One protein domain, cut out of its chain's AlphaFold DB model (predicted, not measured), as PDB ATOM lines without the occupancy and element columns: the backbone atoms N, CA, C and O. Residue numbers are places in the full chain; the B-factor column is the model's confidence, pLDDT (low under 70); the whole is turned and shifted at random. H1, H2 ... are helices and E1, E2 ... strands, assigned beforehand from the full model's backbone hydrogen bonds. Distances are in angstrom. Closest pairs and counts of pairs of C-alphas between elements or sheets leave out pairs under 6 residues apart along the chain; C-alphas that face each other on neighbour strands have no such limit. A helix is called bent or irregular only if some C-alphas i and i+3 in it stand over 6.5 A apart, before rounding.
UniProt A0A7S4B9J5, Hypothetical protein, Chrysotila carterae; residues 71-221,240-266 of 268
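What this domain is: This is residues 71 to 221 and 240 to 266 of the 268 residues of the protein "Hypothetical protein" of Chrysotila carterae (UniProt A0A7S4B9J5). The domain has two lobes set end to end: residues 71 to 118 and 195 to 219 hold a six-stranded sheet curled like part of a barrel, with the long hairpin E8 and E9 in it, and the other lobe holds the small sheet E5 E6 E7 among long links. H1 and H2 are short helices in this second lobe, and the long helix H3 only grazes its sheet; residues 261 to 266, of which 261 to 265 belong to H3, stick out. The printed part has 178 residues, with named elements in the order E1 E2 E3 E4 E5 H1 H2 E6 E7 E8 E9 H3, of mixed class. The sheets run E1 E9 E8 E4 E3 E2 and E5 E6 E7, both antiparallel. The whole is compact by its radius of gyration of the C-alphas, 17.7 A, yet elongated, spanning 60 by 33 by 31 A.

Where its parts are: E1, residues 71 to 77, begins at C-alpha 71 (10.760, -25.810, 50.073) and is 18.4 A long. E2 is residues 88 to 92, E3 105 to 110, E4 113 to 118 and E5 132 to 136. H1, residues 138 to 142, and H2, 157 to 161, precede E6, 165 to 169, and E7, 176 to 178. E8, 195 to 205, is 30.7 A long and E9, 208 to 219, 31.9 A. H3, 246 to 265, is 28.7 A long and ends at C-alpha 265 (-3.809, 2.856, 21.773).

How they stand to each other: The larger sheet is a folded sheet, bent back on itself: E1 E9 E8 face E3 E2, with E4 as the hinge. E1 and E9 have N 73 and O 213 at 3.0 A, within hydrogen-bond range. E2 E3 E4 form a meander, each strand the antiparallel neighbour of the one before, with N 90 and O 107 at 3.0 A and N 108 and O 115 at 2.9 A. E8 pairs with E4 over residues 195 to 196, N 196 and O 116 at 2.9 A, and with E9 over 196 to 205, N 201 and O 212 at 2.9 A. In the smaller sheet, N 167 and O 134 are 2.8 A apart, and N 168 and O 177 2.8 A. H1 is close but not clearly touching H2, with the closest C-alphas, Pro 138 and Leu 160, 5.5 A apart. H1 is also close but not clearly touching H3, with the closest C-alphas, Cys 141 and Ala 255, 7.4 A apart. In H1, H2 and H3 every O i to N i+4 pair is within hydrogen-bond range.

The domain as a whole: The C-alphas farthest apart, Asn 151 and Leu 206, are 61.4 A apart. Residues 222 to 239 are not printed, and C-alphas 221 and 240 are 13.8 A apart across the cut. The links E2 to E3, E4 to E5, H1 to H2 and E7 to E8 are long. Mean pLDDT of the printed part is 80.4, with 53 residues under 70, among them 138 to 164 and 240 to 257.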
ATOM      1  N   VAL A  71      12.058 -25.744  49.388       94.25
ATOM      2  CA  VAL A  71      10.760 -25.810  50.073       94.25
ATOM      3  C   VAL A  71       9.678 -26.016  49.029       94.25
ATOM      4  O   VAL A  71       9.601 -25.269  48.055       94.25
ATOM      5  N   PHE A  72       8.838 -27.023  49.240       95.06
ATOM      6  CA  PHE A  72       7.633 -27.224  48.449       95.06
ATOM      7  C   PHE A  72       6.659 -26.059  48.663       95.06
ATOM      8  O   PHE A  72       6.317 -25.744  49.806       95.06
ATOM      9  N   VAL A  73       6.205 -25.436  47.573       95.62
ATOM     10  CA  VAL A  73       5.294 -24.280  47.647       95.62
ATOM     11  C   VAL A  73       3.913 -24.554  47.065       95.62
ATOM     12  O   VAL A  73       2.923 -24.059  47.601       95.62
ATOM     13  N   LYS A  74       3.818 -25.308  45.962       95.44
ATOM     14  CA  LYS A  74       2.560 -25.493  45.228       95.44
ATOM     15  C   LYS A  74       2.626 -26.679  44.267       95.44
ATOM     16  O   LYS A  74       3.672 -26.930  43.673       95.44
ATOM     17  N   GLU A  75       1.490 -27.348  44.062       94.62
ATOM     18  CA  GLU A  75       1.289 -28.263  42.930       94.62
ATOM     19  C   GLU A  75       0.605 -27.531  41.773       94.62
ATOM     20  O   GLU A  75      -0.369 -26.797  41.973       94.62
ATOM     21  N   LEU A  76       1.108 -27.743  40.563       92.00
ATOM     22  CA  LEU A  76       0.515 -27.272  39.318       92.00
ATOM     23  C   LEU A  76       0.055 -28.480  38.482       92.00
ATOM     24  O   LEU A  76       0.751 -29.500  38.459       92.00
ATOM     25  N   PRO A  77      -1.085 -28.384  37.777       89.38
ATOM     26  CA  PRO A  77      -1.439 -29.351  36.738       89.38
ATOM     27  C   PRO A  77      -0.329 -29.428  35.677       89.38
ATOM     28  O   PRO A  77       0.193 -28.386  35.283       89.38
ATOM     29  N   ALA A  78       0.036 -30.613  35.176       86.69
ATOM     30  CA  ALA A  78       1.089 -30.725  34.154       86.69
ATOM     31  C   ALA A  78       0.776 -29.921  32.877       86.69
ATOM     32  O   ALA A  78       1.634 -29.215  32.351       86.69
ATOM     33  N   GLU A  79      -0.496 -29.897  32.474       86.19
ATOM     34  CA  GLU A  79      -1.034 -29.073  31.379       86.19
ATOM     35  C   GLU A  79      -0.766 -27.567  31.535       86.19
ATOM     36  O   GLU A  79      -0.719 -26.829  30.555       86.19
ATOM     37  N   THR A  80      -0.549 -27.091  32.764       82.19
ATOM     38  CA  THR A  80      -0.233 -25.682  33.038       82.19
ATOM     39  C   THR A  80       1.158 -25.302  32.524       82.19
ATOM     40  O   THR A  80       1.423 -24.137  32.221       82.19
ATOM     41  N   LEU A  81       2.051 -26.284  32.402       77.31
ATOM     42  CA  LEU A  81       3.394 -26.102  31.864       77.31
ATOM     43  C   LEU A  81       3.435 -26.316  30.349       77.31
ATOM     44  O   LEU A  81       4.212 -25.650  29.663       77.31
ATOM     45  N   ASP A  82       2.547 -27.149  29.819       77.19
ATOM     46  CA  ASP A  82       2.551 -27.541  28.417       77.19
ATOM     47  C   ASP A  82       1.609 -26.645  27.587       77.19
ATOM     48  O   ASP A  82       0.458 -26.968  27.312       77.19
ATOM     49  N   GLY A  83       2.123 -25.493  27.140       69.88
ATOM     50  CA  GLY A  83       1.579 -24.811  25.955       69.88
ATOM     51  C   GLY A  83       0.800 -23.510  26.163       69.88
ATOM     52  O   GLY A  83       0.420 -22.890  25.168       69.88
ATOM     53  N   SER A  84       0.615 -23.019  27.393       75.75
ATOM     54  CA  SER A  84       0.087 -21.657  27.579       75.75
ATOM     55  C   SER A  84       1.080 -20.613  27.060       75.75
ATOM     56  O   SER A  84       2.236 -20.562  27.489       75.75
ATOM     57  N   THR A  85       0.631 -19.748  26.149       76.50
ATOM     58  CA  THR A  85       1.412 -18.590  25.689       76.50
ATOM     59  C   THR A  85       1.325 -17.410  26.647       76.50
ATOM     60  O   THR A  85       2.208 -16.557  26.608       76.50
ATOM     61  N   SER A  86       0.285 -17.339  27.484       84.69
ATOM     62  CA  SER A  86       0.149 -16.300  28.502       84.69
ATOM     63  C   SER A  86       0.916 -16.677  29.760       84.69
ATOM     64  O   SER A  86       0.943 -17.843  30.165       84.69
ATOM     65  N   PHE A  87       1.510 -15.667  30.384       86.31
ATOM     66  CA  PHE A  87       2.085 -15.805  31.707       86.31
ATOM     67  C   PHE A  87       0.991 -15.892  32.762       86.31
ATOM     68  O   PHE A  87      -0.039 -15.224  32.676       86.31
ATOM     69  N   SER A  88       1.276 -16.682  33.782       91.31
ATOM     70  CA  SER A  88       0.479 -16.770  34.993       91.31
ATOM     71  C   SER A  88       1.404 -16.654  36.196       91.31
ATOM     72  O   SER A  88       2.595 -16.965  36.106       91.31
ATOM     73  N   SER A  89       0.860 -16.211  37.325       94.25
ATOM     74  CA  SER A  89       1.626 -16.021  38.552       94.25
ATOM     75  C   SER A  89       0.879 -16.510  39.790       94.25
ATOM     76  O   SER A  89      -0.331 -16.752  39.765       94.25
ATOM     77  N   PHE A  90       1.615 -16.711  40.880       95.75
ATOM     78  CA  PHE A  90       1.044 -16.894  42.211       95.75
ATOM     79  C   PHE A  90       1.988 -16.375  43.300       95.75
ATOM     80  O   PHE A  90       3.208 -16.353  43.129       95.75
ATOM     81  N   LEU A  91       1.404 -15.971  44.429       97.12
ATOM     82  CA  LEU A  91       2.124 -15.511  45.615       97.12
ATOM     83  C   LEU A  91       2.597 -16.675  46.488       97.12
ATOM     84  O   LEU A  91       1.850 -17.626  46.730       97.12
ATOM     85  N   VAL A  92       3.802 -16.536  47.033       97.19
ATOM     86  CA  VAL A  92       4.366 -17.400  48.075       97.19
ATOM     87  C   VAL A  92       4.644 -16.535  49.296       97.19
ATOM     88  O   VAL A  92       5.512 -15.667  49.270       97.19
ATOM     89  N   ASN A  93       3.881 -16.733  50.364       97.12
ATOM     90  CA  ASN A  93       4.050 -16.039  51.638       97.12
ATOM     91  C   ASN A  93       3.542 -16.929  52.784       97.12
ATOM     92  O   ASN A  93       3.131 -18.063  52.555       97.12
ATOM     93  N   SER A  94       3.531 -16.423  54.019       95.50
ATOM     94  CA  SER A  94       3.054 -17.178  55.187       95.50
ATOM     95  C   SER A  94       1.574 -17.583  55.121       95.50
ATOM     96  O   SER A  94       1.167 -18.497  55.833       95.50
ATOM     97  N   GLU A  95       0.758 -16.912  54.304       95.75
ATOM     98  CA  GLU A  95      -0.668 -17.221  54.144       95.75
ATOM     99  C   GLU A  95      -0.892 -18.319  53.096       95.75
ATOM    100  O   GLU A  95      -1.662 -19.249  53.333       95.75
ATOM    101  N   THR A  96      -0.211 -18.241  51.948       95.38
ATOM    102  CA  THR A  96      -0.339 -19.224  50.856       95.38
ATOM    103  C   THR A  96       0.557 -20.445  51.046       95.38
ATOM    104  O   THR A  96       0.267 -21.518  50.518       95.38
ATOM    105  N   THR A  97       1.642 -20.302  51.807       95.75
ATOM    106  CA  THR A  97       2.638 -21.343  52.068       95.75
ATOM    107  C   THR A  97       3.159 -21.210  53.507       95.75
ATOM    108  O   THR A  97       4.240 -20.669  53.728       95.75
ATOM    109  N   PRO A  98       2.435 -21.729  54.518       94.81
ATOM    110  CA  PRO A  98       2.769 -21.524  55.936       94.81
ATOM    111  C   PRO A  98       4.170 -21.982  56.364       94.81
ATOM    112  O   PRO A  98       4.717 -21.475  57.337       94.81
ATOM    113  N   ASN A  99       4.762 -22.931  55.633       91.94
ATOM    114  CA  ASN A  99       6.109 -23.442  55.898       91.94
ATOM    115  C   ASN A  99       7.216 -22.637  55.197       91.94
ATOM    116  O   ASN A  99       8.383 -23.017  55.285       91.94
ATOM    117  N   TRP A 100       6.876 -21.571  54.468       94.88
ATOM    118  CA  TRP A 100       7.848 -20.710  53.805       94.88
ATOM    119  C   TRP A 100       8.544 -19.803  54.835       94.88
ATOM    120  O   TRP A 100       7.881 -18.964  55.446       94.88
ATOM    121  N   PRO A 101       9.869 -19.940  55.045       92.19
ATOM    122  CA  PRO A 101      10.581 -19.185  56.077       92.19
ATOM    123  C   PRO A 101      11.094 -17.821  55.587       92.19
ATOM    124  O   PRO A 101      11.616 -17.043  56.383       92.19
ATOM    125  N   GLY A 102      11.029 -17.568  54.277       92.88
ATOM    126  CA  GLY A 102      11.600 -16.389  53.637       92.88
ATOM    127  C   GLY A 102      10.631 -15.211  53.551       92.88
ATOM    128  O   GLY A 102       9.525 -15.220  54.089       92.88
ATOM    129  N   GLU A 103      11.044 -14.182  52.820       96.25
ATOM    130  CA  GLU A 103      10.172 -13.054  52.493       96.25
ATOM    131  C   GLU A 103       9.075 -13.436  51.483       96.25
ATOM    132  O   GLU A 103       9.207 -14.454  50.805       96.25
ATOM    133  N   PRO A 104       8.018 -12.623  51.318       98.00
ATOM    134  CA  PRO A 104       7.044 -12.834  50.256       98.00
ATOM    135  C   PRO A 104       7.688 -12.846  48.863       98.00
ATOM    136  O   PRO A 104       8.480 -11.966  48.516       98.00
ATOM    137  N   LEU A 105       7.302 -13.830  48.055       97.44
ATOM    138  CA  LEU A 105       7.730 -14.010  46.671       97.44
ATOM    139  C   LEU A 105       6.525 -14.003  45.740       97.44
ATOM    140  O   LEU A 105       5.393 -14.296  46.132       97.44
ATOM    141  N   VAL A 106       6.820 -13.823  44.465       97.25
ATOM    142  CA  VAL A 106       5.933 -14.200  43.370       97.25
ATOM    143  C   VAL A 106       6.669 -15.158  42.444       97.25
ATOM    144  O   VAL A 106       7.857 -15.000  42.154       97.25
ATOM    145  N   VAL A 107       5.936 -16.178  42.007       96.38
ATOM    146  CA  VAL A 107       6.377 -17.141  41.004       96.38
ATOM    147  C   VAL A 107       5.594 -16.886  39.733       96.38
ATOM    148  O   VAL A 107       4.364 -16.920  39.766       96.38
ATOM    149  N   TRP A 108       6.292 -16.683  38.623       94.81
ATOM    150  CA  TRP A 108       5.706 -16.676  37.286       94.81
ATOM    151  C   TRP A 108       6.047 -17.966  36.570       94.81
ATOM    152  O   TRP A 108       7.117 -18.541  36.780       94.81
ATOM    153  N   TYR A 109       5.153 -18.396  35.692       92.12
ATOM    154  CA  TYR A 109       5.383 -19.557  34.854       92.12
ATOM    155  C   TYR A 109       4.795 -19.367  33.457       92.12
ATOM    156  O   TYR A 109       3.771 -18.700  33.276       92.12
ATOM    157  N   ARG A 110       5.479 -19.945  32.465       89.12
ATOM    158  CA  ARG A 110       5.079 -19.969  31.052       89.12
ATOM    159  C   ARG A 110       5.879 -21.033  30.309       89.12
ATOM    160  O   ARG A 110       7.091 -21.097  30.478       89.12
ATOM    161  N   GLN A 111       5.216 -21.823  29.460       86.81
ATOM    162  CA  GLN A 111       5.865 -22.796  28.563       86.81
ATOM    163  C   GLN A 111       6.924 -23.667  29.273       86.81
ATOM    164  O   GLN A 111       8.081 -23.727  28.862       86.81
ATOM    165  N   GLY A 112       6.553 -24.274  30.400       86.81
ATOM    166  CA  GLY A 112       7.437 -25.153  31.174       86.81
ATOM    167  C   GLY A 112       8.550 -24.459  31.954       86.81
ATOM    168  O   GLY A 112       9.282 -25.123  32.680       86.81
ATOM    169  N   SER A 113       8.669 -23.139  31.849       90.31
ATOM    170  CA  SER A 113       9.672 -22.354  32.559       90.31
ATOM    171  C   SER A 113       9.045 -21.622  33.741       90.31
ATOM    172  O   SER A 113       7.900 -21.169  33.664       90.31
ATOM    173  N   LEU A 114       9.789 -21.536  34.846       94.12
ATOM    174  CA  LEU A 114       9.368 -20.870  36.073       94.12
ATOM    175  C   LEU A 114      10.444 -19.897  36.549       94.12
ATOM    176  O   LEU A 114      11.638 -20.192  36.483       94.12
ATOM    177  N   TRP A 115      10.002 -18.770  37.098       95.12
ATOM    178  CA  TRP A 115      10.861 -17.739  37.674       95.12
ATOM    179  C   TRP A 115      10.288 -17.299  39.011       95.12
ATOM    180  O   TRP A 115       9.081 -17.094  39.122       95.12
ATOM    181  N   ALA A 116      11.143 -17.138  40.019       96.75
ATOM    182  CA  ALA A 116      10.743 -16.669  41.339       96.75
ATOM    183  C   ALA A 116      11.569 -15.450  41.742       96.75
ATOM    184  O   ALA A 116      12.799 -15.463  41.658       96.75
ATOM    185  N   MET A 117      10.888 -14.406  42.203       97.31
ATOM    186  CA  MET A 117      11.499 -13.152  42.643       97.31
ATOM    187  C   MET A 117      10.796 -12.656  43.904       97.31
ATOM    188  O   MET A 117       9.635 -12.996  44.144       97.31
ATOM    189  N   GLN A 118      11.485 -11.835  44.699       97.44
ATOM    190  CA  GLN A 118      10.856 -11.101  45.796       97.44
ATOM    191  C   GLN A 118       9.599 -10.359  45.313       97.44
ATOM    192  O   GLN A 118       9.571  -9.796  44.218       97.44
ATOM    193  N   GLU A 119       8.562 -10.337  46.142       97.81
ATOM    194  CA  GLU A 119       7.271  -9.742  45.792       97.81
ATOM    195  C   GLU A 119       7.324  -8.216  45.723       97.81
ATOM    196  O   GLU A 119       6.690  -7.612  44.863       97.81
ATOM    197  N   ALA A 120       8.130  -7.586  46.571       97.94
ATOM    198  CA  ALA A 120       8.194  -6.139  46.658       97.94
ATOM    199  C   ALA A 120       9.264  -5.566  45.715       97.94
ATOM    200  O   ALA A 120      10.449  -5.889  45.824       97.94
ATOM    201  N   CYS A 121       8.885  -4.626  44.848       97.25
ATOM    202  CA  CYS A 121       9.813  -3.904  43.980       97.25
ATOM    203  C   CYS A 121      10.934  -3.228  44.805       97.25
ATOM    204  O   CYS A 121      10.622  -2.472  45.731       97.25
ATOM    205  N   PRO A 122      12.227  -3.409  44.464       97.06
ATOM    206  CA  PRO A 122      13.338  -2.791  45.196       97.06
ATOM    207  C   PRO A 122      13.281  -1.261  45.284       97.06
ATOM    208  O   PRO A 122      13.779  -0.690  46.249       97.06
ATOM    209  N   HIS A 123      12.663  -0.596  44.302       94.94
ATOM    210  CA  HIS A 123      12.579   0.864  44.259       94.94
ATOM    211  C   HIS A 123      11.645   1.447  45.329       94.94
ATOM    212  O   HIS A 123      12.032   2.342  46.071       94.94
ATOM    213  N   ALA A 124      10.399   0.966  45.381       95.69
ATOM    214  CA  ALA A 124       9.334   1.595  46.170       95.69
ATOM    215  C   ALA A 124       8.445   0.589  46.913       95.69
ATOM    216  O   ALA A 124       7.371   0.950  47.379       95.69
ATOM    217  N   ARG A 125       8.868  -0.679  46.998       96.75
ATOM    218  CA  ARG A 125       8.136  -1.770  47.665       96.75
ATOM    219  C   ARG A 125       6.716  -1.997  47.134       96.75
ATOM    220  O   ARG A 125       5.858  -2.504  47.840       96.75
ATOM    221  N   ILE A 126       6.481  -1.632  45.876       96.56
ATOM    222  CA  ILE A 126       5.232  -1.918  45.166       96.56
ATOM    223  C   ILE A 126       5.190  -3.401  44.813       96.56
ATOM    224  O   ILE A 126       6.199  -3.939  44.358       96.56
ATOM    225  N   SER A 127       4.023  -4.020  44.987       96.50
ATOM    226  CA  SER A 127       3.786  -5.413  44.613       96.50
ATOM    227  C   SER A 127       4.137  -5.670  43.148       96.50
ATOM    228  O   SER A 127       3.641  -4.992  42.245       96.50
ATOM    229  N   LEU A 128       4.984  -6.668  42.917       96.12
ATOM    230  CA  LEU A 128       5.300  -7.203  41.597       96.12
ATOM    231  C   LEU A 128       4.341  -8.327  41.194       96.12
ATOM    232  O   LEU A 128       4.378  -8.770  40.058       96.12
ATOM    233  N   HIS A 129       3.442  -8.780  42.067       94.00
ATOM    234  CA  HIS A 129       2.512  -9.859  41.726       94.00
ATOM    235  C   HIS A 129       1.593  -9.521  40.546       94.00
ATOM    236  O   HIS A 129       1.272 -10.392  39.739       94.00
ATOM    237  N   THR A 130       1.201  -8.250  40.436       89.31
ATOM    238  CA  THR A 130       0.393  -7.724  39.327       89.31
ATOM    239  C   THR A 130       1.246  -7.091  38.230       89.31
ATOM    240  O   THR A 130       0.730  -6.307  37.438       89.31
ATOM    241  N   ALA A 131       2.559  -7.318  38.245       91.69
ATOM    242  CA  ALA A 131       3.441  -6.815  37.211       91.69
ATOM    243  C   ALA A 131       3.255  -7.605  35.917       91.69
ATOM    244  O   ALA A 131       3.102  -8.830  35.936       91.69
ATOM    245  N   ASP A 132       3.345  -6.891  34.801       87.69
ATOM    246  CA  ASP A 132       3.459  -7.513  33.492       87.69
ATOM    247  C   ASP A 132       4.847  -8.145  33.351       87.69
ATOM    248  O   ASP A 132       5.856  -7.608  33.826       87.69
ATOM    249  N   ILE A 133       4.892  -9.297  32.691       88.50
ATOM    250  CA  ILE A 133       6.123 -10.009  32.364       88.50
ATOM    251  C   ILE A 133       6.225 -10.109  30.845       88.50
ATOM    252  O   ILE A 133       5.306 -10.551  30.157       88.50
ATOM    253  N   GLU A 134       7.345  -9.634  30.318       85.25
ATOM    254  CA  GLU A 134       7.570  -9.478  28.887       85.25
ATOM    255  C   GLU A 134       8.897 -10.122  28.501       85.25
ATOM    256  O   GLU A 134       9.892 -10.007  29.219       85.25
ATOM    257  N   ASP A 135       8.930 -10.762  27.333       83.69
ATOM    258  CA  ASP A 135      10.184 -11.240  26.763       83.69
ATOM    259  C   ASP A 135      10.915 -10.059  26.130       83.69
ATOM    260  O   ASP A 135      10.554  -9.587  25.042       83.69
ATOM    261  N   PHE A 136      11.986  -9.600  26.767       77.88
ATOM    262  CA  PHE A 136      12.856  -8.623  26.137       77.88
ATOM    263  C   PHE A 136      13.721  -9.314  25.097       77.88
ATOM    264  O   PHE A 136      14.637 -10.073  25.403       77.88
ATOM    265  N   ARG A 137      13.423  -9.041  23.824       74.12
ATOM    266  CA  ARG A 137      14.267  -9.472  22.712       74.12
ATOM    267  C   ARG A 137      15.201  -8.333  22.314       74.12
ATOM    268  O   ARG A 137      14.717  -7.298  21.846       74.12
ATOM    269  N   PRO A 138      16.528  -8.516  22.389       59.59
ATOM    270  CA  PRO A 138      17.485  -7.467  22.038       59.59
ATOM    271  C   PRO A 138      17.322  -6.933  20.603       59.59
ATOM    272  O   PRO A 138      17.588  -5.756  20.346       59.59
ATOM    273  N   HIS A 139      16.807  -7.744  19.669       54.62
ATOM    274  CA  HIS A 139      16.567  -7.323  18.285       54.62
ATOM    275  C   HIS A 139      15.523  -6.203  18.131       54.62
ATOM    276  O   HIS A 139      15.684  -5.368  17.240       54.62
ATOM    277  N   ALA A 140      14.503  -6.131  18.995       51.66
ATOM    278  CA  ALA A 140      13.498  -5.063  18.935       51.66
ATOM    279  C   ALA A 140      14.095  -3.708  19.356       51.66
ATOM    280  O   ALA A 140      13.833  -2.679  18.737       51.66
ATOM    281  N   CYS A 141      14.989  -3.713  20.348       46.00
ATOM    282  CA  CYS A 141      15.677  -2.502  20.791       46.00
ATOM    283  C   CYS A 141      16.750  -2.044  19.778       46.00
ATOM    284  O   CYS A 141      16.985  -0.841  19.616       46.00
ATOM    285  N   MET A 142      17.365  -2.988  19.048       44.31
ATOM    286  CA  MET A 142      18.383  -2.712  18.028       44.31
ATOM    287  C   MET A 142      17.854  -2.019  16.764       44.31
ATOM    288  O   MET A 142      18.634  -1.344  16.099       44.31
ATOM    289  N   GLN A 143      16.576  -2.141  16.394       49.78
ATOM    290  CA  GLN A 143      16.074  -1.468  15.183       49.78
ATOM    291  C   GLN A 143      15.926   0.055  15.348       49.78
ATOM    292  O   GLN A 143      15.916   0.775  14.355       49.78
ATOM    293  N   SER A 144      15.983   0.582  16.579       48.81
ATOM    294  CA  SER A 144      16.082   2.032  16.847       48.81
ATOM    295  C   SER A 144      17.491   2.626  16.608       48.81
ATOM    296  O   SER A 144      17.832   3.695  17.122       48.81
ATOM    297  N   ARG A 145      18.312   1.929  15.805       41.69
ATOM    298  CA  ARG A 145      19.755   2.085  15.510       41.69
ATOM    299  C   ARG A 145      20.251   3.468  15.057       41.69
ATOM    300  O   ARG A 145      21.434   3.606  14.775       41.69
ATOM    301  N   GLN A 146      19.404   4.492  15.018       47.41
ATOM    302  CA  GLN A 146      19.832   5.884  14.846       47.41
ATOM    303  C   GLN A 146      20.055   6.631  16.164       47.41
ATOM    304  O   GLN A 146      20.653   7.702  16.148       47.41
ATOM    305  N   SER A 147      19.654   6.086  17.317       44.03
ATOM    306  CA  SER A 147      19.998   6.716  18.591       44.03
ATOM    307  C   SER A 147      21.376   6.229  19.060       44.03
ATOM    308  O   SER A 147      21.506   5.264  19.811       44.03
ATOM    309  N   THR A 148      22.440   6.911  18.637       44.78
ATOM    310  CA  THR A 148      23.761   6.815  19.281       44.78
ATOM    311  C   THR A 148      23.583   6.946  20.794       44.78
ATOM    312  O   THR A 148      22.924   7.868  21.279       44.78
ATOM    313  N   TRP A 149      24.044   5.958  21.562       49.84
ATOM    314  CA  TRP A 149      24.077   6.039  23.027       49.84
ATOM    315  C   TRP A 149      25.033   7.176  23.406       49.84
ATOM    316  O   TRP A 149      25.921   7.490  22.616       49.84
ATOM    317  N   ALA A 150      24.837   7.836  24.550       45.38
ATOM    318  CA  ALA A 150      25.506   9.109  24.862       45.38
ATOM    319  C   ALA A 150      27.044   9.063  24.816       45.38
ATOM    320  O   ALA A 150      27.687  10.094  24.653       45.38
ATOM    321  N   ASN A 151      27.626   7.861  24.864       47.56
ATOM    322  CA  ASN A 151      29.071   7.649  24.817       47.56
ATOM    323  C   ASN A 151      29.563   7.099  23.463       47.56
ATOM    324  O   ASN A 151      30.720   6.710  23.347       47.56
ATOM    325  N   GLY A 152      28.688   6.956  22.461       56.44
ATOM    326  CA  GLY A 152      29.006   6.344  21.163       56.44
ATOM    327  C   GLY A 152      29.310   4.838  21.207       56.44
ATOM    328  O   GLY A 152      29.436   4.210  20.158       56.44
ATOM    329  N   ALA A 153      29.394   4.235  22.396       53.97
ATOM    330  CA  ALA A 153      29.618   2.808  22.562       53.97
ATOM    331  C   ALA A 153      28.351   2.026  22.189       53.97
ATOM    332  O   ALA A 153      27.314   2.135  22.842       53.97
ATOM    333  N   VAL A 154      28.447   1.232  21.125       57.38
ATOM    334  CA  VAL A 154      27.448   0.218  20.786       57.38
ATOM    335  C   VAL A 154      27.670  -0.963  21.738       57.38
ATOM    336  O   VAL A 154      28.792  -1.478  21.774       57.38
ATOM    337  N   PRO A 155      26.660  -1.393  22.523       60.59
ATOM    338  CA  PRO A 155      26.774  -2.605  23.328       60.59
ATOM    339  C   PRO A 155      27.175  -3.777  22.436       60.59
ATOM    340  O   PRO A 155      26.696  -3.878  21.300       60.59
ATOM    341  N   ARG A 156      28.053  -4.665  22.915       61.59
ATOM    342  CA  ARG A 156      28.394  -5.847  22.121       61.59
ATOM    343  C   ARG A 156      27.144  -6.706  21.986       61.59
ATOM    344  O   ARG A 156      26.306  -6.759  22.878       61.59
ATOM    345  N   GLU A 157      27.007  -7.401  20.869       67.38
ATOM    346  CA  GLU A 157      25.870  -8.297  20.652       67.38
ATOM    347  C   GLU A 157      25.751  -9.360  21.756       67.38
ATOM    348  O   GLU A 157      24.645  -9.660  22.192       67.38
ATOM    349  N   SER A 158      26.886  -9.818  22.295       63.72
ATOM    350  CA  SER A 158      26.957 -10.702  23.466       63.72
ATOM    351  C   SER A 158      26.301 -10.110  24.712       63.72
ATOM    352  O   SER A 158      25.674 -10.823  25.486       63.72
ATOM    353  N   ASP A 159      26.443  -8.800  24.901       61.75
ATOM    354  CA  ASP A 159      25.894  -8.087  26.047       61.75
ATOM    355  C   ASP A 159      24.366  -7.992  25.918       61.75
ATOM    356  O   ASP A 159      23.614  -8.155  26.870       61.75
ATOM    357  N   LEU A 160      23.880  -7.791  24.699       64.44
ATOM    358  CA  LEU A 160      22.450  -7.713  24.425       64.44
ATOM    359  C   LEU A 160      21.781  -9.090  24.428       64.44
ATOM    360  O   LEU A 160      20.655  -9.210  24.897       64.44
ATOM    361  N   GLN A 161      22.471 -10.136  23.967       65.56
ATOM    362  CA  GLN A 161      22.019 -11.522  24.115       65.56
ATOM    363  C   GLN A 161      21.921 -11.934  25.588       65.56
ATOM    364  O   GLN A 161      21.019 -12.687  25.935       65.56
ATOM    365  N   ALA A 162      22.768 -11.388  26.464       61.38
ATOM    366  CA  ALA A 162      22.666 -11.602  27.906       61.38
ATOM    367  C   ALA A 162      21.424 -10.951  28.551       61.38
ATOM    368  O   ALA A 162      21.079 -11.307  29.671       61.38
ATOM    369  N   LEU A 163      20.756 -10.023  27.853       63.09
ATOM    370  CA  LEU A 163      19.468  -9.433  28.248       63.09
ATOM    371  C   LEU A 163      18.271 -10.148  27.599       63.09
ATOM    372  O   LEU A 163      17.134  -9.696  27.737       63.09
ATOM    373  N   ALA A 164      18.514 -11.216  26.830       69.00
ATOM    374  CA  ALA A 164      17.451 -11.983  26.206       69.00
ATOM    375  C   ALA A 164      16.793 -12.880  27.255       69.00
ATOM    376  O   ALA A 164      17.371 -13.870  27.702       69.00
ATOM    377  N   GLY A 165      15.567 -12.540  27.632       82.44
ATOM    378  CA  GLY A 165      14.831 -13.311  28.617       82.44
ATOM    379  C   GLY A 165      13.576 -12.606  29.115       82.44
ATOM    380  O   GLY A 165      13.284 -11.471  28.716       82.44
ATOM    381  N   PRO A 166      12.818 -13.285  29.981       89.88
ATOM    382  CA  PRO A 166      11.673 -12.685  30.631       89.88
ATOM    383  C   PRO A 166      12.139 -11.598  31.594       89.88
ATOM    384  O   PRO A 166      13.099 -11.771  32.351       89.88
ATOM    385  N   CYS A 167      11.437 -10.477  31.559       92.50
ATOM    386  CA  CYS A 167      11.631  -9.368  32.471       92.50
ATOM    387  C   CYS A 167      10.294  -8.958  33.078       92.50
ATOM    388  O   CYS A 167       9.261  -8.999  32.413       92.50
ATOM    389  N   ILE A 168      10.329  -8.498  34.323       93.75
ATOM    390  CA  ILE A 168       9.160  -8.008  35.056       93.75
ATOM    391  C   ILE A 168       9.151  -6.486  35.031       93.75
ATOM    392  O   ILE A 168      10.159  -5.852  35.347       93.75
ATOM    393  N   VAL A 169       8.002  -5.893  34.709       93.69
ATOM    394  CA  VAL A 169       7.812  -4.440  34.673       93.69
ATOM    395  C   VAL A 169       7.033  -3.987  35.904       93.69
ATOM    396  O   VAL A 169       5.854  -4.283  36.064       93.69
ATOM    397  N   CYS A 170       7.681  -3.223  36.785       95.25
ATOM    398  CA  CYS A 170       7.031  -2.657  37.964       95.25
ATOM    399  C   CYS A 170       5.823  -1.791  37.556       95.25
ATOM    400  O   CYS A 170       6.007  -0.803  36.834       95.25
ATOM    401  N   PRO A 171       4.613  -2.076  38.073       93.94
ATOM    402  CA  PRO A 171       3.382  -1.446  37.589       93.94
ATOM    403  C   PRO A 171       3.283   0.049  37.923       93.94
ATOM    404  O   PRO A 171       2.534   0.777  37.281       93.94
ATOM    405  N   ALA A 172       4.037   0.531  38.915       92.81
ATOM    406  CA  ALA A 172       3.969   1.927  39.345       92.81
ATOM    407  C   ALA A 172       4.919   2.860  38.576       92.81
ATOM    408  O   ALA A 172       4.560   3.996  38.283       92.81
ATOM    409  N   HIS A 173       6.138   2.401  38.276       92.31
ATOM    410  CA  HIS A 173       7.218   3.271  37.780       92.31
ATOM    411  C   HIS A 173       7.900   2.738  36.516       92.31
ATOM    412  O   HIS A 173       8.895   3.308  36.077       92.31
ATOM    413  N   MET A 174       7.393   1.636  35.949       92.12
ATOM    414  CA  MET A 174       7.921   1.003  34.735       92.12
ATOM    415  C   MET A 174       9.399   0.595  34.839       92.12
ATOM    416  O   MET A 174      10.103   0.511  33.832       92.12
ATOM    417  N   TYR A 175       9.884   0.330  36.057       91.94
ATOM    418  CA  TYR A 175      11.204  -0.267  36.233       91.94
ATOM    419  C   TYR A 175      11.181  -1.724  35.808       91.94
ATOM    420  O   TYR A 175      10.342  -2.493  36.274       91.94
ATOM    421  N   VAL A 176      12.114  -2.079  34.935       92.81
ATOM    422  CA  VAL A 176      12.234  -3.422  34.371       92.81
ATOM    423  C   VAL A 176      13.331  -4.192  35.067       92.81
ATOM    424  O   VAL A 176      14.467  -3.722  35.121       92.81
ATOM    425  N   PHE A 177      12.977  -5.371  35.562       93.38
ATOM    426  CA  PHE A 177      13.869  -6.280  36.263       93.38
ATOM    427  C   PHE A 177      14.032  -7.567  35.464       93.38
ATOM    428  O   PHE A 177      13.043  -8.192  35.085       93.38
ATOM    429  N   ASP A 178      15.275  -7.966  35.228       91.81
ATOM    430  CA  ASP A 178      15.617  -9.243  34.600       91.81
ATOM    431  C   ASP A 178      15.230 -10.412  35.527       91.81
ATOM    432  O   ASP A 178      15.613 -10.431  36.698       91.81
ATOM    433  N   CYS A 179      14.462 -11.395  35.045       92.75
ATOM    434  CA  CYS A 179      14.018 -12.519  35.882       92.75
ATOM    435  C   CYS A 179      15.129 -13.525  36.223       92.75
ATOM    436  O   CYS A 179      14.966 -14.321  37.148       92.75
ATOM    437  N   GLY A 180      16.231 -13.544  35.472       90.06
ATOM    438  CA  GLY A 180      17.344 -14.467  35.665       90.06
ATOM    439  C   GLY A 180      18.300 -14.025  36.770       90.06
ATOM    440  O   GLY A 180      18.744 -14.861  37.565       90.06
ATOM    441  N   ASN A 181      18.605 -12.725  36.836       89.38
ATOM    442  CA  ASN A 181      19.564 -12.162  37.794       89.38
ATOM    443  C   ASN A 181      18.994 -11.061  38.704       89.38
ATOM    444  O   ASN A 181      19.638 -10.726  39.696       89.38
ATOM    445  N   GLY A 182      17.813 -10.513  38.410       93.75
ATOM    446  CA  GLY A 182      17.144  -9.489  39.213       93.75
ATOM    447  C   GLY A 182      17.606  -8.053  38.972       93.75
ATOM    448  O   GLY A 182      17.099  -7.138  39.621       93.75
ATOM    449  N   ALA A 183      18.560  -7.816  38.073       91.06
ATOM    450  CA  ALA A 183      19.089  -6.484  37.805       91.06
ATOM    451  C   ALA A 183      18.015  -5.553  37.223       91.06
ATOM    452  O   ALA A 183      17.219  -5.949  36.369       91.06
ATOM    453  N   CYS A 184      18.023  -4.289  37.657       89.88
ATOM    454  CA  CYS A 184      17.173  -3.256  37.078       89.88
ATOM    455  C   CYS A 184      17.779  -2.756  35.758       89.88
ATOM    456  O   CYS A 184      18.796  -2.066  35.746       89.88
ATOM    457  N   LEU A 185      17.128  -3.062  34.637       86.19
ATOM    458  CA  LEU A 185      17.596  -2.718  33.288       86.19
ATOM    459  C   LEU A 185      17.347  -1.253  32.911       86.19
ATOM    460  O   LEU A 185      17.890  -0.739  31.938       86.19
ATOM    461  N   THR A 186      16.494  -0.579  33.673       83.50
ATOM    462  CA  THR A 186      16.032   0.793  33.401       83.50
ATOM    463  C   THR A 186      16.749   1.833  34.254       83.50
ATOM    464  O   THR A 186      16.816   2.994  33.860       83.50
ATOM    465  N   ASN A 187      17.301   1.439  35.405       84.38
ATOM    466  CA  ASN A 187      18.030   2.330  36.299       84.38
ATOM    467  C   ASN A 187      19.089   1.558  37.100       84.38
ATOM    468  O   ASN A 187      18.758   0.843  38.045       84.38
ATOM    469  N   GLU A 188      20.363   1.777  36.765       84.31
ATOM    470  CA  GLU A 188      21.527   1.130  37.392       84.31
ATOM    471  C   GLU A 188      21.694   1.440  38.890       84.31
ATOM    472  O   GLU A 188      22.363   0.697  39.603       84.31
ATOM    473  N   LEU A 189      21.083   2.524  39.385       87.81
ATOM    474  CA  LEU A 189      21.118   2.894  40.804       87.81
ATOM    475  C   LEU A 189      20.042   2.173  41.625       87.81
ATOM    476  O   LEU A 189      20.049   2.245  42.853       87.81
ATOM    477  N   THR A 190      19.089   1.514  40.962       90.62
ATOM    478  CA  THR A 190      18.068   0.724  41.649       90.62
ATOM    479  C   THR A 190      18.670  -0.607  42.068       90.62
ATOM    480  O   THR A 190      19.256  -1.312  41.251       90.62
ATOM    481  N   GLN A 191      18.494  -0.968  43.341       94.88
ATOM    482  CA  GLN A 191      18.926  -2.264  43.856       94.88
ATOM    483  C   GLN A 191      18.318  -3.406  43.026       94.88
ATOM    484  O   GLN A 191      17.141  -3.358  42.663       94.88
ATOM    485  N   SER A 192      19.110  -4.445  42.762       94.88
ATOM    486  CA  SER A 192      18.616  -5.674  42.144       94.88
ATOM    487  C   SER A 192      17.507  -6.312  42.985       94.88
ATOM    488  O   SER A 192      17.579  -6.351  44.215       94.88
ATOM    489  N   ALA A 193      16.494  -6.853  42.324       96.31
ATOM    490  CA  ALA A 193      15.515  -7.712  42.962       96.31
ATOM    491  C   ALA A 193      16.145  -9.063  43.318       96.31
ATOM    492  O   ALA A 193      16.944  -9.609  42.560       96.31
ATOM    493  N   ARG A 194      15.793  -9.624  44.476       96.94
ATOM    494  CA  ARG A 194      16.235 -10.971  44.841       96.94
ATOM    495  C   ARG A 194      15.513 -12.008  43.992       96.94
ATOM    496  O   ARG A 194      14.285 -12.008  43.933       96.94
ATOM    497  N   VAL A 195      16.289 -12.886  43.365       96.00
ATOM    498  CA  VAL A 195      15.814 -14.004  42.542       96.00
ATOM    499  C   VAL A 195      16.067 -15.308  43.282       96.00
ATOM    500  O   VAL A 195      17.114 -15.484  43.906       96.00
ATOM    501  N   TYR A 196      15.122 -16.233  43.191       95.94
ATOM    502  CA  TYR A 196      15.168 -17.521  43.869       95.94
ATOM    503  C   TYR A 196      15.282 -18.651  42.851       95.94
ATOM    504  O   TYR A 196      14.691 -18.604  41.770       95.94
ATOM    505  N   ALA A 197      16.057 -19.682  43.185       94.62
ATOM    506  CA  ALA A 197      16.111 -20.877  42.355       94.62
ATOM    507  C   ALA A 197      14.788 -21.645  42.469       94.62
ATOM    508  O   ALA A 197      14.317 -21.908  43.578       94.62
ATOM    509  N   VAL A 198      14.223 -22.021  41.323       94.94
ATOM    510  CA  VAL A 198      13.006 -22.829  41.229       94.94
ATOM    511  C   VAL A 198      13.365 -24.188  40.645       94.94
ATOM    512  O   VAL A 198      14.086 -24.271  39.652       94.94
ATOM    513  N   LYS A 199      12.859 -25.246  41.271       94.06
ATOM    514  CA  LYS A 199      12.896 -26.617  40.772       94.06
ATOM    515  C   LYS A 199      11.473 -27.115  40.570       94.06
ATOM    516  O   LYS A 199      10.550 -26.719  41.281       94.06
ATOM    517  N   THR A 200      11.316 -28.018  39.616       92.81
ATOM    518  CA  THR A 200      10.060 -28.721  39.370       92.81
ATOM    519  C   THR A 200      10.279 -30.214  39.497       92.81
ATOM    520  O   THR A 200      11.209 -30.744  38.891       92.81
ATOM    521  N   LYS A 201       9.398 -30.896  40.224       93.00
ATOM    522  CA  LYS A 201       9.369 -32.356  40.311       93.00
ATOM    523  C   LYS A 201       8.069 -32.854  39.693       93.00
ATOM    524  O   LYS A 201       6.993 -32.495  40.168       93.00
ATOM    525  N   ARG A 202       8.166 -33.633  38.612       91.31
ATOM    526  CA  ARG A 202       7.006 -34.314  38.018       91.31
ATOM    527  C   ARG A 202       6.629 -35.494  38.912       91.31
ATOM    528  O   ARG A 202       7.499 -36.265  39.310       91.31
ATOM    529  N   LEU A 203       5.350 -35.587  39.249       90.44
ATOM    530  CA  LEU A 203       4.754 -36.691  39.984       90.44
ATOM    531  C   LEU A 203       3.700 -37.353  39.106       90.44
ATOM    532  O   LEU A 203       2.820 -36.682  38.563       90.44
ATOM    533  N   GLU A 204       3.780 -38.672  39.006       89.50
ATOM    534  CA  GLU A 204       2.751 -39.501  38.393       89.50
ATOM    535  C   GLU A 204       1.973 -40.193  39.512       89.50
ATOM    536  O   GLU A 204       2.432 -41.175  40.096       89.50
ATOM    537  N   GLU A 205       0.791 -39.671  39.836       83.62
ATOM    538  CA  GLU A 205      -0.083 -40.258  40.851       83.62
ATOM    539  C   GLU A 205      -1.424 -40.624  40.221       83.62
ATOM    540  O   GLU A 205      -2.133 -39.773  39.685       83.62
ATOM    541  N   LEU A 206      -1.790 -41.910  40.286       78.62
ATOM    542  CA  LEU A 206      -3.108 -42.407  39.864       78.62
ATOM    543  C   LEU A 206      -3.494 -42.026  38.416       78.62
ATOM    544  O   LEU A 206      -4.673 -41.873  38.102       78.62
ATOM    545  N   GLY A 207      -2.504 -41.878  37.532       82.12
ATOM    546  CA  GLY A 207      -2.711 -41.511  36.127       82.12
ATOM    547  C   GLY A 207      -2.950 -40.018  35.875       82.12
ATOM    548  O   GLY A 207      -3.235 -39.648  34.739       82.12
ATOM    549  N   ALA A 208      -2.829 -39.163  36.895       83.69
ATOM    550  CA  ALA A 208      -2.778 -37.715  36.737       83.69
ATOM    551  C   ALA A 208      -1.333 -37.227  36.897       83.69
ATOM    552  O   ALA A 208      -0.685 -37.485  37.913       83.69
ATOM    553  N   GLU A 209      -0.839 -36.500  35.897       88.88
ATOM    554  CA  GLU A 209       0.485 -35.890  35.956       88.88
ATOM    555  C   GLU A 209       0.409 -34.535  36.672       88.88
ATOM    556  O   GLU A 209      -0.362 -33.640  36.301       88.88
ATOM    557  N   ARG A 210       1.209 -34.385  37.729       89.50
ATOM    558  CA  ARG A 210       1.319 -33.154  38.514       89.50
ATOM    559  C   ARG A 210       2.751 -32.671  38.546       89.50
ATOM    560  O   ARG A 210       3.690 -33.459  38.466       89.50
ATOM    561  N   VAL A 211       2.925 -31.367  38.724       90.94
ATOM    562  CA  VAL A 211       4.244 -30.779  38.940       90.94
ATOM    563  C   VAL A 211       4.290 -30.078  40.279       90.94
ATOM    564  O   VAL A 211       3.573 -29.109  40.520       90.94
ATOM    565  N   GLN A 212       5.172 -30.553  41.147       93.94
ATOM    566  CA  GLN A 212       5.506 -29.866  42.380       93.94
ATOM    567  C   GLN A 212       6.531 -28.780  42.097       93.94
ATOM    568  O   GLN A 212       7.573 -29.036  41.492       93.94
ATOM    569  N   VAL A 213       6.237 -27.570  42.557       94.25
ATOM    570  CA  VAL A 213       7.153 -26.437  42.509       94.25
ATOM    571  C   VAL A 213       7.883 -26.358  43.840       94.25
ATOM    572  O   VAL A 213       7.255 -26.276  44.902       94.25
ATOM    573  N   LEU A 214       9.211 -26.367  43.776       95.06
ATOM    574  CA  LEU A 214      10.088 -26.203  44.922       95.06
ATOM    575  C   LEU A 214      10.939 -24.946  44.749       95.06
ATOM    576  O   LEU A 214      11.467 -24.692  43.666       95.06
ATOM    577  N   ILE A 215      11.101 -24.170  45.817       94.44
ATOM    578  CA  ILE A 215      11.872 -22.921  45.801       94.44
ATOM    579  C   ILE A 215      12.993 -22.998  46.829       94.44
ATOM    580  O   ILE A 215      12.774 -23.446  47.954       94.44
ATOM    581  N   SER A 216      14.193 -22.564  46.448       94.75
ATOM    582  CA  SER A 216      15.321 -22.471  47.377       94.75
ATOM    583  C   SER A 216      15.033 -21.455  48.484       94.75
ATOM    584  O   SER A 216      14.519 -20.377  48.204       94.75
ATOM    585  N   ARG A 217      15.371 -21.780  49.735       91.94
ATOM    586  CA  ARG A 217      15.199 -20.880  50.893       91.94
ATOM    587  C   ARG A 217      16.033 -19.614  50.768       91.94
ATOM    588  O   ARG A 217      15.595 -18.545  51.191       91.94
ATOM    589  N   ASP A 218      17.218 -19.757  50.192       92.38
ATOM    590  CA  ASP A 218      18.159 -18.669  50.034       92.38
ATOM    591  C   ASP A 218      17.989 -18.037  48.650       92.38
ATOM    592  O   ASP A 218      17.852 -18.746  47.643       92.38
ATOM    593  N   PRO A 219      17.994 -16.696  48.559       88.62
ATOM    594  CA  PRO A 219      18.071 -16.050  47.263       88.62
ATOM    595  C   PRO A 219      19.376 -16.472  46.584       88.62
ATOM    596  O   PRO A 219      20.393 -16.692  47.250       88.62
ATOM    597  N   ARG A 220      19.370 -16.548  45.249       84.56
ATOM    598  CA  ARG A 220      20.608 -16.739  44.490       84.56
ATOM    599  C   ARG A 220      21.572 -15.644  44.917       84.56
ATOM    600  O   ARG A 220      21.275 -14.459  44.750       84.56
ATOM    601  N   GLN A 221      22.708 -16.038  45.489       76.62
ATOM    602  CA  GLN A 221      23.770 -15.082  45.738       76.62
ATOM    603  C   GLN A 221      24.144 -14.503  44.378       76.62
ATOM    604  O   GLN A 221      24.486 -15.242  43.453       76.62
ATOM    605  N   LYS A 240      26.604 -11.493  32.623       40.16
ATOM    606  CA  LYS A 240      27.498 -10.544  33.302       40.16
ATOM    607  C   LYS A 240      26.668  -9.285  33.554       40.16
ATOM    608  O   LYS A 240      26.065  -8.793  32.607       40.16
ATOM    609  N   ALA A 241      26.618  -8.778  34.788       41.78
ATOM    610  CA  ALA A 241      25.903  -7.540  35.096       41.78
ATOM    611  C   ALA A 241      26.439  -6.409  34.204       41.78
ATOM    612  O   ALA A 241      27.553  -5.910  34.389       41.78
ATOM    613  N   LEU A 242      25.679  -6.061  33.169       44.00
ATOM    614  CA  LEU A 242      26.052  -5.001  32.256       44.00
ATOM    615  C   LEU A 242      25.785  -3.679  32.941       44.00
ATOM    616  O   LEU A 242      24.663  -3.391  33.348       44.00
ATOM    617  N   LYS A 243      26.828  -2.856  33.035       44.41
ATOM    618  CA  LYS A 243      26.671  -1.448  33.383       44.41
ATOM    619  C   LYS A 243      25.956  -0.762  32.224       44.41
ATOM    620  O   LYS A 243      26.589  -0.341  31.256       44.41
ATOM    621  N   VAL A 244      24.629  -0.712  32.292       45.59
ATOM    622  CA  VAL A 244      23.823   0.109  31.395       45.59
ATOM    623  C   VAL A 244      24.073   1.551  31.813       45.59
ATOM    624  O   VAL A 244      23.595   1.980  32.854       45.59
ATOM    625  N   SER A 245      24.839   2.298  31.012       47.66
ATOM    626  CA  SER A 245      25.059   3.730  31.254       47.66
ATOM    627  C   SER A 245      23.723   4.436  31.506       47.66
ATOM    628  O   SER A 245      22.756   4.115  30.812       47.66
ATOM    629  N   LYS A 246      23.680   5.430  32.399       50.66
ATOM    630  CA  LYS A 246      22.514   6.295  32.672       50.66
ATOM    631  C   LYS A 246      21.664   6.660  31.438       50.66
ATOM    632  O   LYS A 246      20.438   6.626  31.497       50.66
ATOM    633  N   ASP A 247      22.293   6.932  30.294       53.06
ATOM    634  CA  ASP A 247      21.597   7.277  29.045       53.06
ATOM    635  C   ASP A 247      20.933   6.088  28.323       53.06
ATOM    636  O   ASP A 247      19.981   6.270  27.566       53.06
ATOM    637  N   GLY A 248      21.404   4.865  28.563       53.25
ATOM    638  CA  GLY A 248      20.783   3.620  28.101       53.25
ATOM    639  C   GLY A 248      19.498   3.294  28.865       53.25
ATOM    640  O   GLY A 248      18.507   2.912  28.245       53.25
ATOM    641  N   GLY A 249      19.474   3.545  30.180       53.69
ATOM    642  CA  GLY A 249      18.279   3.371  31.016       53.69
ATOM    643  C   GLY A 249      17.107   4.243  30.550       53.69
ATOM    644  O   GLY A 249      16.007   3.738  30.325       53.69
ATOM    645  N   ASN A 250      17.376   5.522  30.261       53.12
ATOM    646  CA  ASN A 250      16.378   6.458  29.726       53.12
ATOM    647  C   ASN A 250      15.801   6.004  28.371       53.12
ATOM    648  O   ASN A 250      14.613   6.183  28.102       53.12
ATOM    649  N   LYS A 251      16.618   5.397  27.503       58.94
ATOM    650  CA  LYS A 251      16.163   4.896  26.195       58.94
ATOM    651  C   LYS A 251      15.327   3.630  26.306       58.94
ATOM    652  O   LYS A 251      14.347   3.505  25.579       58.94
ATOM    653  N   ILE A 252      15.690   2.717  27.206       59.19
ATOM    654  CA  ILE A 252      14.888   1.522  27.493       59.19
ATOM    655  C   ILE A 252      13.532   1.948  28.058       59.19
ATOM    656  O   ILE A 252      12.508   1.475  27.575       59.19
ATOM    657  N   GLN A 253      13.506   2.908  28.988       60.88
ATOM    658  CA  GLN A 253      12.259   3.491  29.492       60.88
ATOM    659  C   GLN A 253      11.416   4.111  28.372       60.88
ATOM    660  O   GLN A 253      10.224   3.839  28.294       60.88
ATOM    661  N   LEU A 254      12.013   4.890  27.466       63.25
ATOM    662  CA  LEU A 254      11.286   5.465  26.328       63.25
ATOM    663  C   LEU A 254      10.763   4.396  25.357       63.25
ATOM    664  O   LEU A 254       9.630   4.505  24.896       63.25
ATOM    665  N   ALA A 255      11.551   3.361  25.060       63.62
ATOM    666  CA  ALA A 255      11.126   2.248  24.211       63.62
ATOM    667  C   ALA A 255       9.973   1.459  24.850       63.62
ATOM    668  O   ALA A 255       9.028   1.086  24.164       63.62
ATOM    669  N   LEU A 256      10.018   1.267  26.166       62.53
ATOM    670  CA  LEU A 256       8.960   0.620  26.937       62.53
ATOM    671  C   LEU A 256       7.685   1.437  27.003       62.53
ATOM    672  O   LEU A 256       6.605   0.897  26.791       62.53
ATOM    673  N   VAL A 257       7.806   2.738  27.267       67.50
ATOM    674  CA  VAL A 257       6.672   3.661  27.223       67.50
ATOM    675  C   VAL A 257       6.060   3.635  25.828       67.50
ATOM    676  O   VAL A 257       4.848   3.517  25.710       67.50
ATOM    677  N   LYS A 258       6.880   3.654  24.770       70.00
ATOM    678  CA  LYS A 258       6.399   3.557  23.389       70.00
ATOM    679  C   LYS A 258       5.651   2.244  23.130       70.00
ATOM    680  O   LYS A 258       4.519   2.302  22.672       70.00
ATOM    681  N   LEU A 259       6.219   1.095  23.497       61.75
ATOM    682  CA  LEU A 259       5.563  -0.215  23.362       61.75
ATOM    683  C   LEU A 259       4.257  -0.304  24.171       61.75
ATOM    684  O   LEU A 259       3.261  -0.846  23.693       61.75
ATOM    685  N   GLY A 260       4.247   0.245  25.388       61.94
ATOM    686  CA  GLY A 260       3.059   0.303  26.239       61.94
ATOM    687  C   GLY A 260       1.959   1.188  25.647       61.94
ATOM    688  O   GLY A 260       0.785   0.816  25.677       61.94
ATOM    689  N   LEU A 261       2.331   2.332  25.064       63.75
ATOM    690  CA  LEU A 261       1.406   3.222  24.358       63.75
ATOM    691  C   LEU A 261       0.864   2.568  23.079       63.75
ATOM    692  O   LEU A 261      -0.348   2.557  22.892       63.75
ATOM    693  N   GLU A 262       1.720   1.960  22.254       67.44
ATOM    694  CA  GLU A 262       1.322   1.250  21.027       67.44
ATOM    695  C   GLU A 262       0.340   0.108  21.324       67.44
ATOM    696  O   GLU A 262      -0.663  -0.049  20.631       67.44
ATOM    697  N   ARG A 263       0.557  -0.670  22.393       60.78
ATOM    698  CA  ARG A 263      -0.396  -1.718  22.794       60.78
ATOM    699  C   ARG A 263      -1.724  -1.161  23.292       60.78
ATOM    700  O   ARG A 263      -2.766  -1.757  23.033       60.78
ATOM    701  N   LYS A 264      -1.695  -0.058  24.045       58.81
ATOM    702  CA  LYS A 264      -2.900   0.506  24.662       58.81
ATOM    703  C   LYS A 264      -3.760   1.286  23.668       58.81
ATOM    704  O   LYS A 264      -4.978   1.311  23.827       58.81
ATOM    705  N   PHE A 265      -3.140   1.916  22.675       71.94
ATOM    706  CA  PHE A 265      -3.809   2.856  21.773       71.94
ATOM    707  C   PHE A 265      -3.751   2.454  20.288       71.94
ATOM    708  O   PHE A 265      -4.439   3.073  19.482       71.94
ATOM    709  N   GLY A 266      -3.023   1.390  19.932       57.00
ATOM    710  CA  GLY A 266      -2.774   0.993  18.543       57.00
ATOM    711  C   GLY A 266      -1.581   1.734  17.927       57.00
ATOM    712  O   GLY A 266      -1.036   2.662  18.522       57.00
TER     713      GLY A 266